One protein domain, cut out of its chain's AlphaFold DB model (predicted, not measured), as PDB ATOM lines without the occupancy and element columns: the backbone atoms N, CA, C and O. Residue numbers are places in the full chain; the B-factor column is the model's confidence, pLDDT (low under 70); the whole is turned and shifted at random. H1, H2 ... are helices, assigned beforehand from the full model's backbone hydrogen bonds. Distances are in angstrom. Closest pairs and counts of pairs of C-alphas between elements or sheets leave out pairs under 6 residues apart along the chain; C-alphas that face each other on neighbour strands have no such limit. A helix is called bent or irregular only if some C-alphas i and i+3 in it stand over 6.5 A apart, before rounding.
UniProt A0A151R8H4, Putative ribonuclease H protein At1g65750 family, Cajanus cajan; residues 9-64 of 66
ATOM      1  N   GLN A   9     -15.991  25.733 -27.154       93.25
ATOM      2  CA  GLN A   9     -16.222  24.343 -26.758       93.25
ATOM      3  C   GLN A   9     -17.587  23.813 -27.213       93.25
ATOM      4  O   GLN A   9     -17.676  22.699 -27.711       93.25
ATOM      5  N   LEU A  10     -18.644  24.627 -27.107       93.06
ATOM      6  CA  LEU A  10     -19.978  24.225 -27.548       93.06
ATOM      7  C   LEU A  10     -20.030  24.042 -29.071       93.06
ATOM      8  O   LEU A  10     -20.655  23.106 -29.560       93.06
ATOM      9  N   CYS A  11     -19.363  24.916 -29.829       93.31
ATOM     10  CA  CYS A  11     -19.233  24.745 -31.275       93.31
ATOM     11  C   CYS A  11     -18.464  23.462 -31.625       93.31
ATOM     12  O   CYS A  11     -18.884  22.733 -32.522       93.31
ATOM     13  N   ASP A  12     -17.385  23.169 -30.897       92.94
ATOM     14  CA  ASP A  12     -16.584  21.961 -31.100       92.94
ATOM     15  C   ASP A  12     -17.393  20.687 -30.783       92.94
ATOM     16  O   ASP A  12     -17.299  19.698 -31.514       92.94
ATOM     17  N   ASP A  13     -18.243  20.718 -29.753       93.75
ATOM     18  CA  ASP A  13     -19.129  19.606 -29.391       93.75
ATOM     19  C   ASP A  13     -20.215  19.361 -30.454       93.75
ATOM     20  O   ASP A  13     -20.507  18.209 -30.789       93.75
ATOM     21  N   ILE A  14     -20.773  20.428 -31.040       93.00
ATOM     22  CA  ILE A  14     -21.722  20.332 -32.163       93.00
ATOM     23  C   ILE A  14     -21.038  19.705 -33.382       93.00
ATOM     24  O   ILE A  14     -21.546  18.735 -33.948       93.00
ATOM     25  N   ASP A  15     -19.864  20.214 -33.766       92.50
ATOM     26  CA  ASP A  15     -19.106  19.676 -34.896       92.50
ATOM     27  C   ASP A  15     -18.715  18.211 -34.654       92.50
ATOM     28  O   ASP A  15     -18.758  17.395 -35.578       92.50
ATOM     29  N   LYS A  16     -18.382  17.840 -33.411       90.62
ATOM     30  CA  LYS A  16     -18.116  16.452 -33.021       90.62
ATOM     31  C   LYS A  16     -19.349  15.570 -33.211       90.62
ATOM     32  O   LYS A  16     -19.219  14.514 -33.822       90.62
ATOM     33  N   ALA A  17     -20.529  15.999 -32.766       90.62
ATOM     34  CA  ALA A  17     -21.767  15.244 -32.965       90.62
ATOM     35  C   ALA A  17     -22.078  15.040 -34.459       90.62
ATOM     36  O   ALA A  17     -22.424  13.934 -34.881       90.62
ATOM     37  N   CYS A  18     -21.882  16.072 -35.286       91.19
ATOM     38  CA  CYS A  18     -22.056  15.959 -36.732       91.19
ATOM     39  C   CYS A  18     -21.029  15.005 -37.368       91.19
ATOM     40  O   CYS A  18     -21.399  14.188 -38.210       91.19
ATOM     41  N   ARG A  19     -19.756  15.055 -36.952       89.81
ATOM     42  CA  ARG A  19     -18.716  14.105 -37.394       89.81
ATOM     43  C   ARG A  19     -19.071  12.673 -37.021       89.81
ATOM     44  O   ARG A  19     -18.938  11.785 -37.859       89.81
ATOM     45  N   SER A  20     -19.521  12.456 -35.788       89.31
ATOM     46  CA  SER A  20     -19.930  11.138 -35.313       89.31
ATOM     47  C   SER A  20     -21.098  10.598 -36.131       89.31
ATOM     48  O   SER A  20     -21.046   9.453 -36.561       89.31
ATOM     49  N   PHE A  21     -22.088  11.434 -36.454       88.69
ATOM     50  CA  PHE A  21     -23.182  11.049 -37.345       88.69
ATOM     51  C   PHE A  21     -22.693  10.656 -38.750       88.69
ATOM     52  O   PHE A  21     -23.079   9.608 -39.258       88.69
ATOM     53  N   VAL A  22     -21.816  11.460 -39.365       88.69
ATOM     54  CA  VAL A  22     -21.293  11.202 -40.723       88.69
ATOM     55  C   VAL A  22     -20.519   9.887 -40.797       88.69
ATOM     56  O   VAL A  22     -20.649   9.151 -41.770       88.69
ATOM     57  N   TRP A  23     -19.715   9.594 -39.777       87.81
ATOM     58  CA  TRP A  23     -18.864   8.404 -39.749       87.81
ATOM     59  C   TRP A  23     -19.487   7.215 -39.011       87.81
ATOM     60  O   TRP A  23     -18.824   6.193 -38.860       87.81
ATOM     61  N   GLY A  24     -20.740   7.330 -38.560       85.44
ATOM     62  CA  GLY A  24     -21.422   6.283 -37.796       85.44
ATOM     63  C   GLY A  24     -20.750   5.951 -36.460       85.44
ATOM     64  O   GLY A  24     -20.895   4.837 -35.967       85.44
ATOM     65  N   ASP A  25     -19.993   6.892 -35.892       83.12
ATOM     66  CA  ASP A  25     -19.306   6.725 -34.613       83.12
ATOM     67  C   ASP A  25     -20.333   6.533 -33.490       83.12
ATOM     68  O   ASP A  25     -21.281   7.311 -33.345       83.12
ATOM     69  N   SER A  26     -20.140   5.483 -32.700       75.25
ATOM     70  CA  SER A  26     -20.949   5.176 -31.525       75.25
ATOM     71  C   SER A  26     -20.050   5.145 -30.299       75.25
ATOM     72  O   SER A  26     -18.852   4.900 -30.405       75.25
ATOM     73  N   ASN A  27     -20.630   5.318 -29.110       70.06
ATOM     74  CA  ASN A  27     -19.893   5.423 -27.843       70.06
ATOM     75  C   ASN A  27     -18.896   4.270 -27.592       70.06
ATOM     76  O   ASN A  27     -17.977   4.422 -26.794       70.06
ATOM     77  N   ASN A  28     -19.079   3.130 -28.266       72.00
ATOM     78  CA  ASN A  28     -18.234   1.947 -28.151       72.00
ATOM     79  C   ASN A  28     -17.453   1.585 -29.434       72.00
ATOM     80  O   ASN A  28     -16.647   0.664 -29.392       72.00
ATOM     81  N   ASN A  29     -17.684   2.269 -30.563       71.50
ATOM     82  CA  ASN A  29     -17.083   1.946 -31.861       71.50
ATOM     83  C   ASN A  29     -16.681   3.218 -32.608       71.50
ATOM     84  O   ASN A  29     -17.493   3.826 -33.308       71.50
ATOM     85  N   ARG A  30     -15.397   3.570 -32.488       74.62
ATOM     86  CA  ARG A  30     -14.814   4.719 -33.173       74.62
ATOM     87  C   ARG A  30     -14.377   4.349 -34.581       74.62
ATOM     88  O   ARG A  30     -13.448   3.564 -34.764       74.62
ATOM     89  N   HIS A  31     -15.032   4.935 -35.574       75.12
ATOM     90  CA  HIS A  31     -14.683   4.745 -36.978       75.12
ATOM     91  C   HIS A  31     -13.559   5.696 -37.409       75.12
ATOM     92  O   HIS A  31     -13.399   6.794 -36.873       75.12
ATOM     93  N   ILE A  32     -12.755   5.269 -38.386       77.56
ATOM     94  CA  ILE A  32     -11.676   6.095 -38.935       77.56
ATOM     95  C   ILE A  32     -12.298   7.281 -39.676       77.56
ATOM     96  O   ILE A  32     -12.982   7.111 -40.683       77.56
ATOM     97  N   HIS A  33     -12.017   8.492 -39.202       82.38
ATOM     98  CA  HIS A  33     -12.374   9.719 -39.907       82.38
ATOM     99  C   HIS A  33     -11.403   9.928 -41.076       82.38
ATOM    100  O   HIS A  33     -10.350  10.542 -40.920       82.38
ATOM    101  N   ALA A  34     -11.740   9.379 -42.243       79.00
ATOM    102  CA  ALA A  34     -10.846   9.365 -43.405       79.00
ATOM    103  C   ALA A  34     -10.592  10.756 -44.017       79.00
ATOM    104  O   ALA A  34      -9.613  10.944 -44.735       79.00
ATOM    105  N   LEU A  35     -11.464  11.733 -43.746       85.62
ATOM    106  CA  LEU A  35     -11.376  13.092 -44.282       85.62
ATOM    107  C   LEU A  35     -11.413  14.133 -43.162       85.62
ATOM    108  O   LEU A  35     -12.166  14.004 -42.194       85.62
ATOM    109  N   ALA A  36     -10.634  15.203 -43.335       88.25
ATOM    110  CA  ALA A  36     -10.669  16.359 -42.448       88.25
ATOM    111  C   ALA A  36     -12.051  17.026 -42.480       88.25
ATOM    112  O   ALA A  36     -12.654  17.178 -43.546       88.25
ATOM    113  N   TRP A  37     -12.527  17.484 -41.322       89.56
ATOM    114  CA  TRP A  37     -13.848  18.110 -41.202       89.56
ATOM    115  C   TRP A  37     -14.034  19.301 -42.133       89.56
ATOM    116  O   TRP A  37     -15.049  19.393 -42.812       89.56
ATOM    117  N   GLU A  38     -13.008  20.142 -42.262       89.38
ATOM    118  CA  GLU A  38     -13.017  21.292 -43.171       89.38
ATOM    119  C   GLU A  38     -13.265  20.889 -44.629       89.38
ATOM    120  O   GLU A  38     -13.890  21.632 -45.376       89.38
ATOM    121  N   THR A  39     -12.807  19.700 -45.044       90.38
ATOM    122  CA  THR A  39     -13.040  19.179 -46.400       90.38
ATOM    123  C   THR A  39     -14.489  18.738 -46.574       90.38
ATOM    124  O   THR A  39     -15.103  19.029 -47.596       90.38
ATOM    125  N   ILE A  40     -15.064  18.108 -45.549       90.94
ATOM    126  CA  ILE A  40     -16.474  17.703 -45.528       90.94
ATOM    127  C   ILE A  40     -17.392  18.935 -45.532       90.94
ATOM    128  O   ILE A  40     -18.451  18.925 -46.160       90.94
ATOM    129  N   CYS A  41     -16.977  20.019 -44.881       91.81
ATOM    130  CA  CYS A  41     -17.731  21.267 -44.840       91.81
ATOM    131  C   CYS A  41     -17.699  22.070 -46.150       91.81
ATOM    132  O   CYS A  41     -18.454  23.034 -46.304       91.81
ATOM    133  N   LYS A  42     -16.864  21.692 -47.125       92.94
ATOM    134  CA  LYS A  42     -16.866  22.343 -48.439       92.94
ATOM    135  C   LYS A  42     -18.190  22.102 -49.185       92.94
ATOM    136  O   LYS A  42     -18.870  21.111 -48.918       92.94
ATOM    137  N   PRO A  43     -18.562  22.974 -50.140       92.88
ATOM    138  CA  PRO A  43     -19.712  22.749 -51.012       92.88
ATOM    139  C   PRO A  43     -19.652  21.404 -51.748       92.88
ATOM    140  O   PRO A  43     -18.572  20.889 -52.044       92.88
ATOM    141  N   LYS A  44     -20.827  20.867 -52.094       91.94
ATOM    142  CA  LYS A  44     -20.945  19.606 -52.845       91.94
ATOM    143  C   LYS A  44     -20.257  19.668 -54.208       91.94
ATOM    144  O   LYS A  44     -19.606  18.709 -54.602       91.94
ATOM    145  N   ASP A  45     -20.306  20.830 -54.854       93.44
ATOM    146  CA  ASP A  45     -19.720  21.064 -56.179       93.44
ATOM    147  C   ASP A  45     -18.188  20.945 -56.201       93.44
ATOM    148  O   ASP A  45     -17.592  20.760 -57.256       93.44
ATOM    149  N   VAL A  46     -17.538  21.027 -55.034       92.94
ATOM    150  CA  VAL A  46     -16.080  20.883 -54.880       92.94
ATOM    151  C   VAL A  46     -15.695  19.626 -54.087       92.94
ATOM    152  O   VAL A  46     -14.588  19.542 -53.556       92.94
ATOM    153  N   GLY A  47     -16.608  18.653 -53.983       87.19
ATOM    154  CA  GLY A  47     -16.353  17.350 -53.363       87.19
ATOM    155  C   GLY A  47     -16.553  17.280 -51.846       87.19
ATOM    156  O   GLY A  47     -16.147  16.297 -51.231       87.19
ATOM    157  N   GLY A  48     -17.161  18.297 -51.224       91.81
ATOM    158  CA  GLY A  48     -17.597  18.227 -49.827       91.81
ATOM    159  C   GLY A  48     -19.051  17.758 -49.674       91.81
ATOM    160  O   GLY A  48     -19.716  17.383 -50.638       91.81
ATOM    161  N   LEU A  49     -19.578  17.797 -48.450       90.31
ATOM    162  CA  LEU A  49     -20.988  17.504 -48.147       90.31
ATOM    163  C   LEU A  49     -21.849  18.768 -47.996       90.31
ATOM    164  O   LEU A  49     -23.076  18.670 -47.924       90.31
ATOM    165  N   GLY A  50     -21.235  19.953 -47.964       89.56
ATOM    166  CA  GLY A  50     -21.916  21.226 -47.720       89.56
ATOM    167  C   GLY A  50     -22.355  21.416 -46.266       89.56
ATOM    168  O   GLY A  50     -23.254  22.215 -45.998       89.56
ATOM    169  N   LEU A  51     -21.757  20.674 -45.327       91.25
ATOM    170  CA  LEU A  51     -21.996  20.867 -43.897       91.25
ATOM    171  C   LEU A  51     -21.392  22.194 -43.437       91.25
ATOM    172  O   LEU A  51     -20.363  22.632 -43.940       91.25
ATOM    173  N   ARG A  52     -22.020  22.843 -42.460       90.69
ATOM    174  CA  ARG A  52     -21.535  24.123 -41.944       90.69
ATOM    175  C   ARG A  52     -20.838  23.914 -40.610       90.69
ATOM    176  O   ARG A  52     -21.432  23.338 -39.708       90.69
ATOM    177  N   GLU A  53     -19.620  24.425 -40.484       91.50
ATOM    178  CA  GLU A  53     -18.904  24.446 -39.204       91.50
ATOM    179  C   GLU A  53     -19.635  25.352 -38.211       91.50
ATOM    180  O   GLU A  53     -19.905  26.525 -38.510       91.50
ATOM    181  N   ALA A  54     -19.925  24.825 -37.022       92.12
ATOM    182  CA  ALA A  54     -20.707  25.524 -36.005       92.12
ATOM    183  C   ALA A  54     -20.088  26.879 -35.629       92.12
ATOM    184  O   ALA A  54     -20.803  27.871 -35.469       92.12
ATOM    185  N   HIS A  55     -18.756  26.952 -35.567       90.06
ATOM    186  CA  HIS A  55     -18.045  28.193 -35.273       90.06
ATOM    187  C   HIS A  55     -18.273  29.265 -36.352       90.06
ATOM    188  O   HIS A  55     -18.620  30.399 -36.031       90.06
ATOM    189  N   LYS A  56     -18.146  28.907 -37.637       89.56
ATOM    190  CA  LYS A  56     -18.358  29.838 -38.764       89.56
ATOM    191  C   LYS A  56     -19.797  30.342 -38.809       89.56
ATOM    192  O   LYS A  56     -20.036  31.521 -39.066       89.56
ATOM    193  N   VAL A  57     -20.750  29.458 -38.527       89.94
ATOM    194  CA  VAL A  57     -22.173  29.804 -38.446       89.94
ATOM    195  C   VAL A  57     -22.433  30.781 -37.301       89.94
ATOM    196  O   VAL A  57     -23.070  31.808 -37.522       89.94
ATOM    197  N   ASN A  58     -21.893  30.507 -36.111       90.81
ATOM    198  CA  ASN A  58     -21.994  31.389 -34.949       90.81
ATOM    199  C   ASN A  58     -21.425  32.786 -35.257       90.81
ATOM    200  O   ASN A  58     -22.104  33.788 -35.051       90.81
ATOM    201  N   THR A  59     -20.225  32.869 -35.841       88.75
ATOM    202  CA  THR A  59     -19.632  34.156 -36.238       88.75
ATOM    203  C   THR A  59     -20.505  34.901 -37.249       88.75
ATOM    204  O   THR A  59     -20.766  36.088 -37.069       88.75
ATOM    205  N   CYS A  60     -21.010  34.217 -38.280       88.44
ATOM    206  CA  CYS A  60     -21.883  34.824 -39.286       88.44
ATOM    207  C   CYS A  60     -23.182  35.370 -38.674       88.44
ATOM    208  O   CYS A  60     -23.653  36.430 -39.083       88.44
ATOM    209  N   PHE A  61     -23.760  34.678 -37.690       86.44
ATOM    210  CA  PHE A  61     -24.950  35.168 -36.993       86.44
ATOM    211  C   PHE A  61     -24.666  36.391 -36.120       86.44
ATOM    212  O   PHE A  61     -25.530  37.260 -36.010       86.44
ATOM    213  N   MET A  62     -23.464  36.488 -35.553       85.94
ATOM    214  CA  MET A  62     -23.046  37.637 -34.750       85.94
ATOM    215  C   MET A  62     -22.683  38.870 -35.589       85.94
ATOM    216  O   MET A  62     -22.768  39.978 -35.074       85.94
ATOM    217  N   MET A  63     -22.348  38.719 -36.879       80.38
ATOM    218  CA  MET A  63     -22.013  39.849 -37.767       80.38
ATOM    219  C   MET A  63     -23.140  40.877 -37.918       80.38
ATOM    220  O   MET A  63     -22.871  42.026 -38.237       80.38
ATOM    221  N   LYS A  64     -24.400  40.493 -37.679       65.56
ATOM    222  CA  LYS A  64     -25.532  41.431 -37.717       65.56
ATOM    223  C   LYS A  64     -25.610  42.345 -36.479       65.56
ATOM    224  O   LYS A  64     -26.347  43.324 -36.504       65.56
TER     225      LYS A  64
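What this domain is: This is residues 9 to 64 of the 66 residues of the protein "Putative ribonuclease H protein At1g65750 family" of Cajanus cajan (UniProt A0A151R8H4). Two helices, H1 and H3, meet near their first residues and run away from each other as a wide V, while two long loops with the tiny helix H2 between them fill the chain from the far end of H1 back to the start of H3. The last part of H3, residues 59 to 64, sticks out free at one end of the longest axis, and the loop around Asn 28 reaches to the other end. The printed part has 56 residues with three named helices, in the order H1, H2, H3, and no named strand; the class is all helix. The whole is only just loose, close to compact, with a radius of gyration of the C-alphas of 12.5 A, and its outline is flat, spanning 41 by 29 by 12 A.

How they stand to each other: H1, residues 9 to 23, touches H3, residues 54 to 64, with its residues 11 to 15 alone. The closest C-alphas of the two are those of Cys 11 and Ala 54, 5.0 A apart. Their lines stand at a steep tilt of 49 degrees and they run opposite ways, with their centres 16.6 A apart. H2, residues 37 to 40, is close to H1 but not clearly touching it: the closest C-alphas, those of Arg 19 and Trp 37, are 7.4 A apart. H2 and H3 are apart. In H1 each pair of O of residue i and N of residue i+4 is within hydrogen-bond range, in H3 6 of 7 are, and H2 is too short for such a pair.

Where its parts are: H1 begins at C-alpha 9, at (-16.222, 24.343, -26.758), and is 20.7 A long from first to last C-alpha. After residues 24 to 36, which hold no named element, H2 covers 5.1 A from Trp 37 to Ile 40; C-alpha 37 is at (-13.848, 18.110, -41.202). Residues 41 to 53 again hold no named element. H3 then runs for 16.7 A and ends at C-alpha 64, at (-25.532, 41.431, -37.717). It is neither bent nor irregular, but only just: C-alphas 61 and 64 are 6.3 A apart.

The domain as a whole: The two C-alphas farthest apart are those of Asn 28 and Lys 64, at 41.3 A, while the first and last printed C-alphas, those of Gln 9 and Lys 64, are 22.3 A apart. The printed part has no cut. Both links, H1 to H2 and H2 to H3, are long, with 13 residues each. The C-alphas of residues 24 to 36 lie 9 to 20 A from the mean of the C-alphas, and those of residues 41 to 53 lie 5 to 17 A from it. The mean pLDDT of the printed part is 87.2, and residue 64 is the one printed residue under 70.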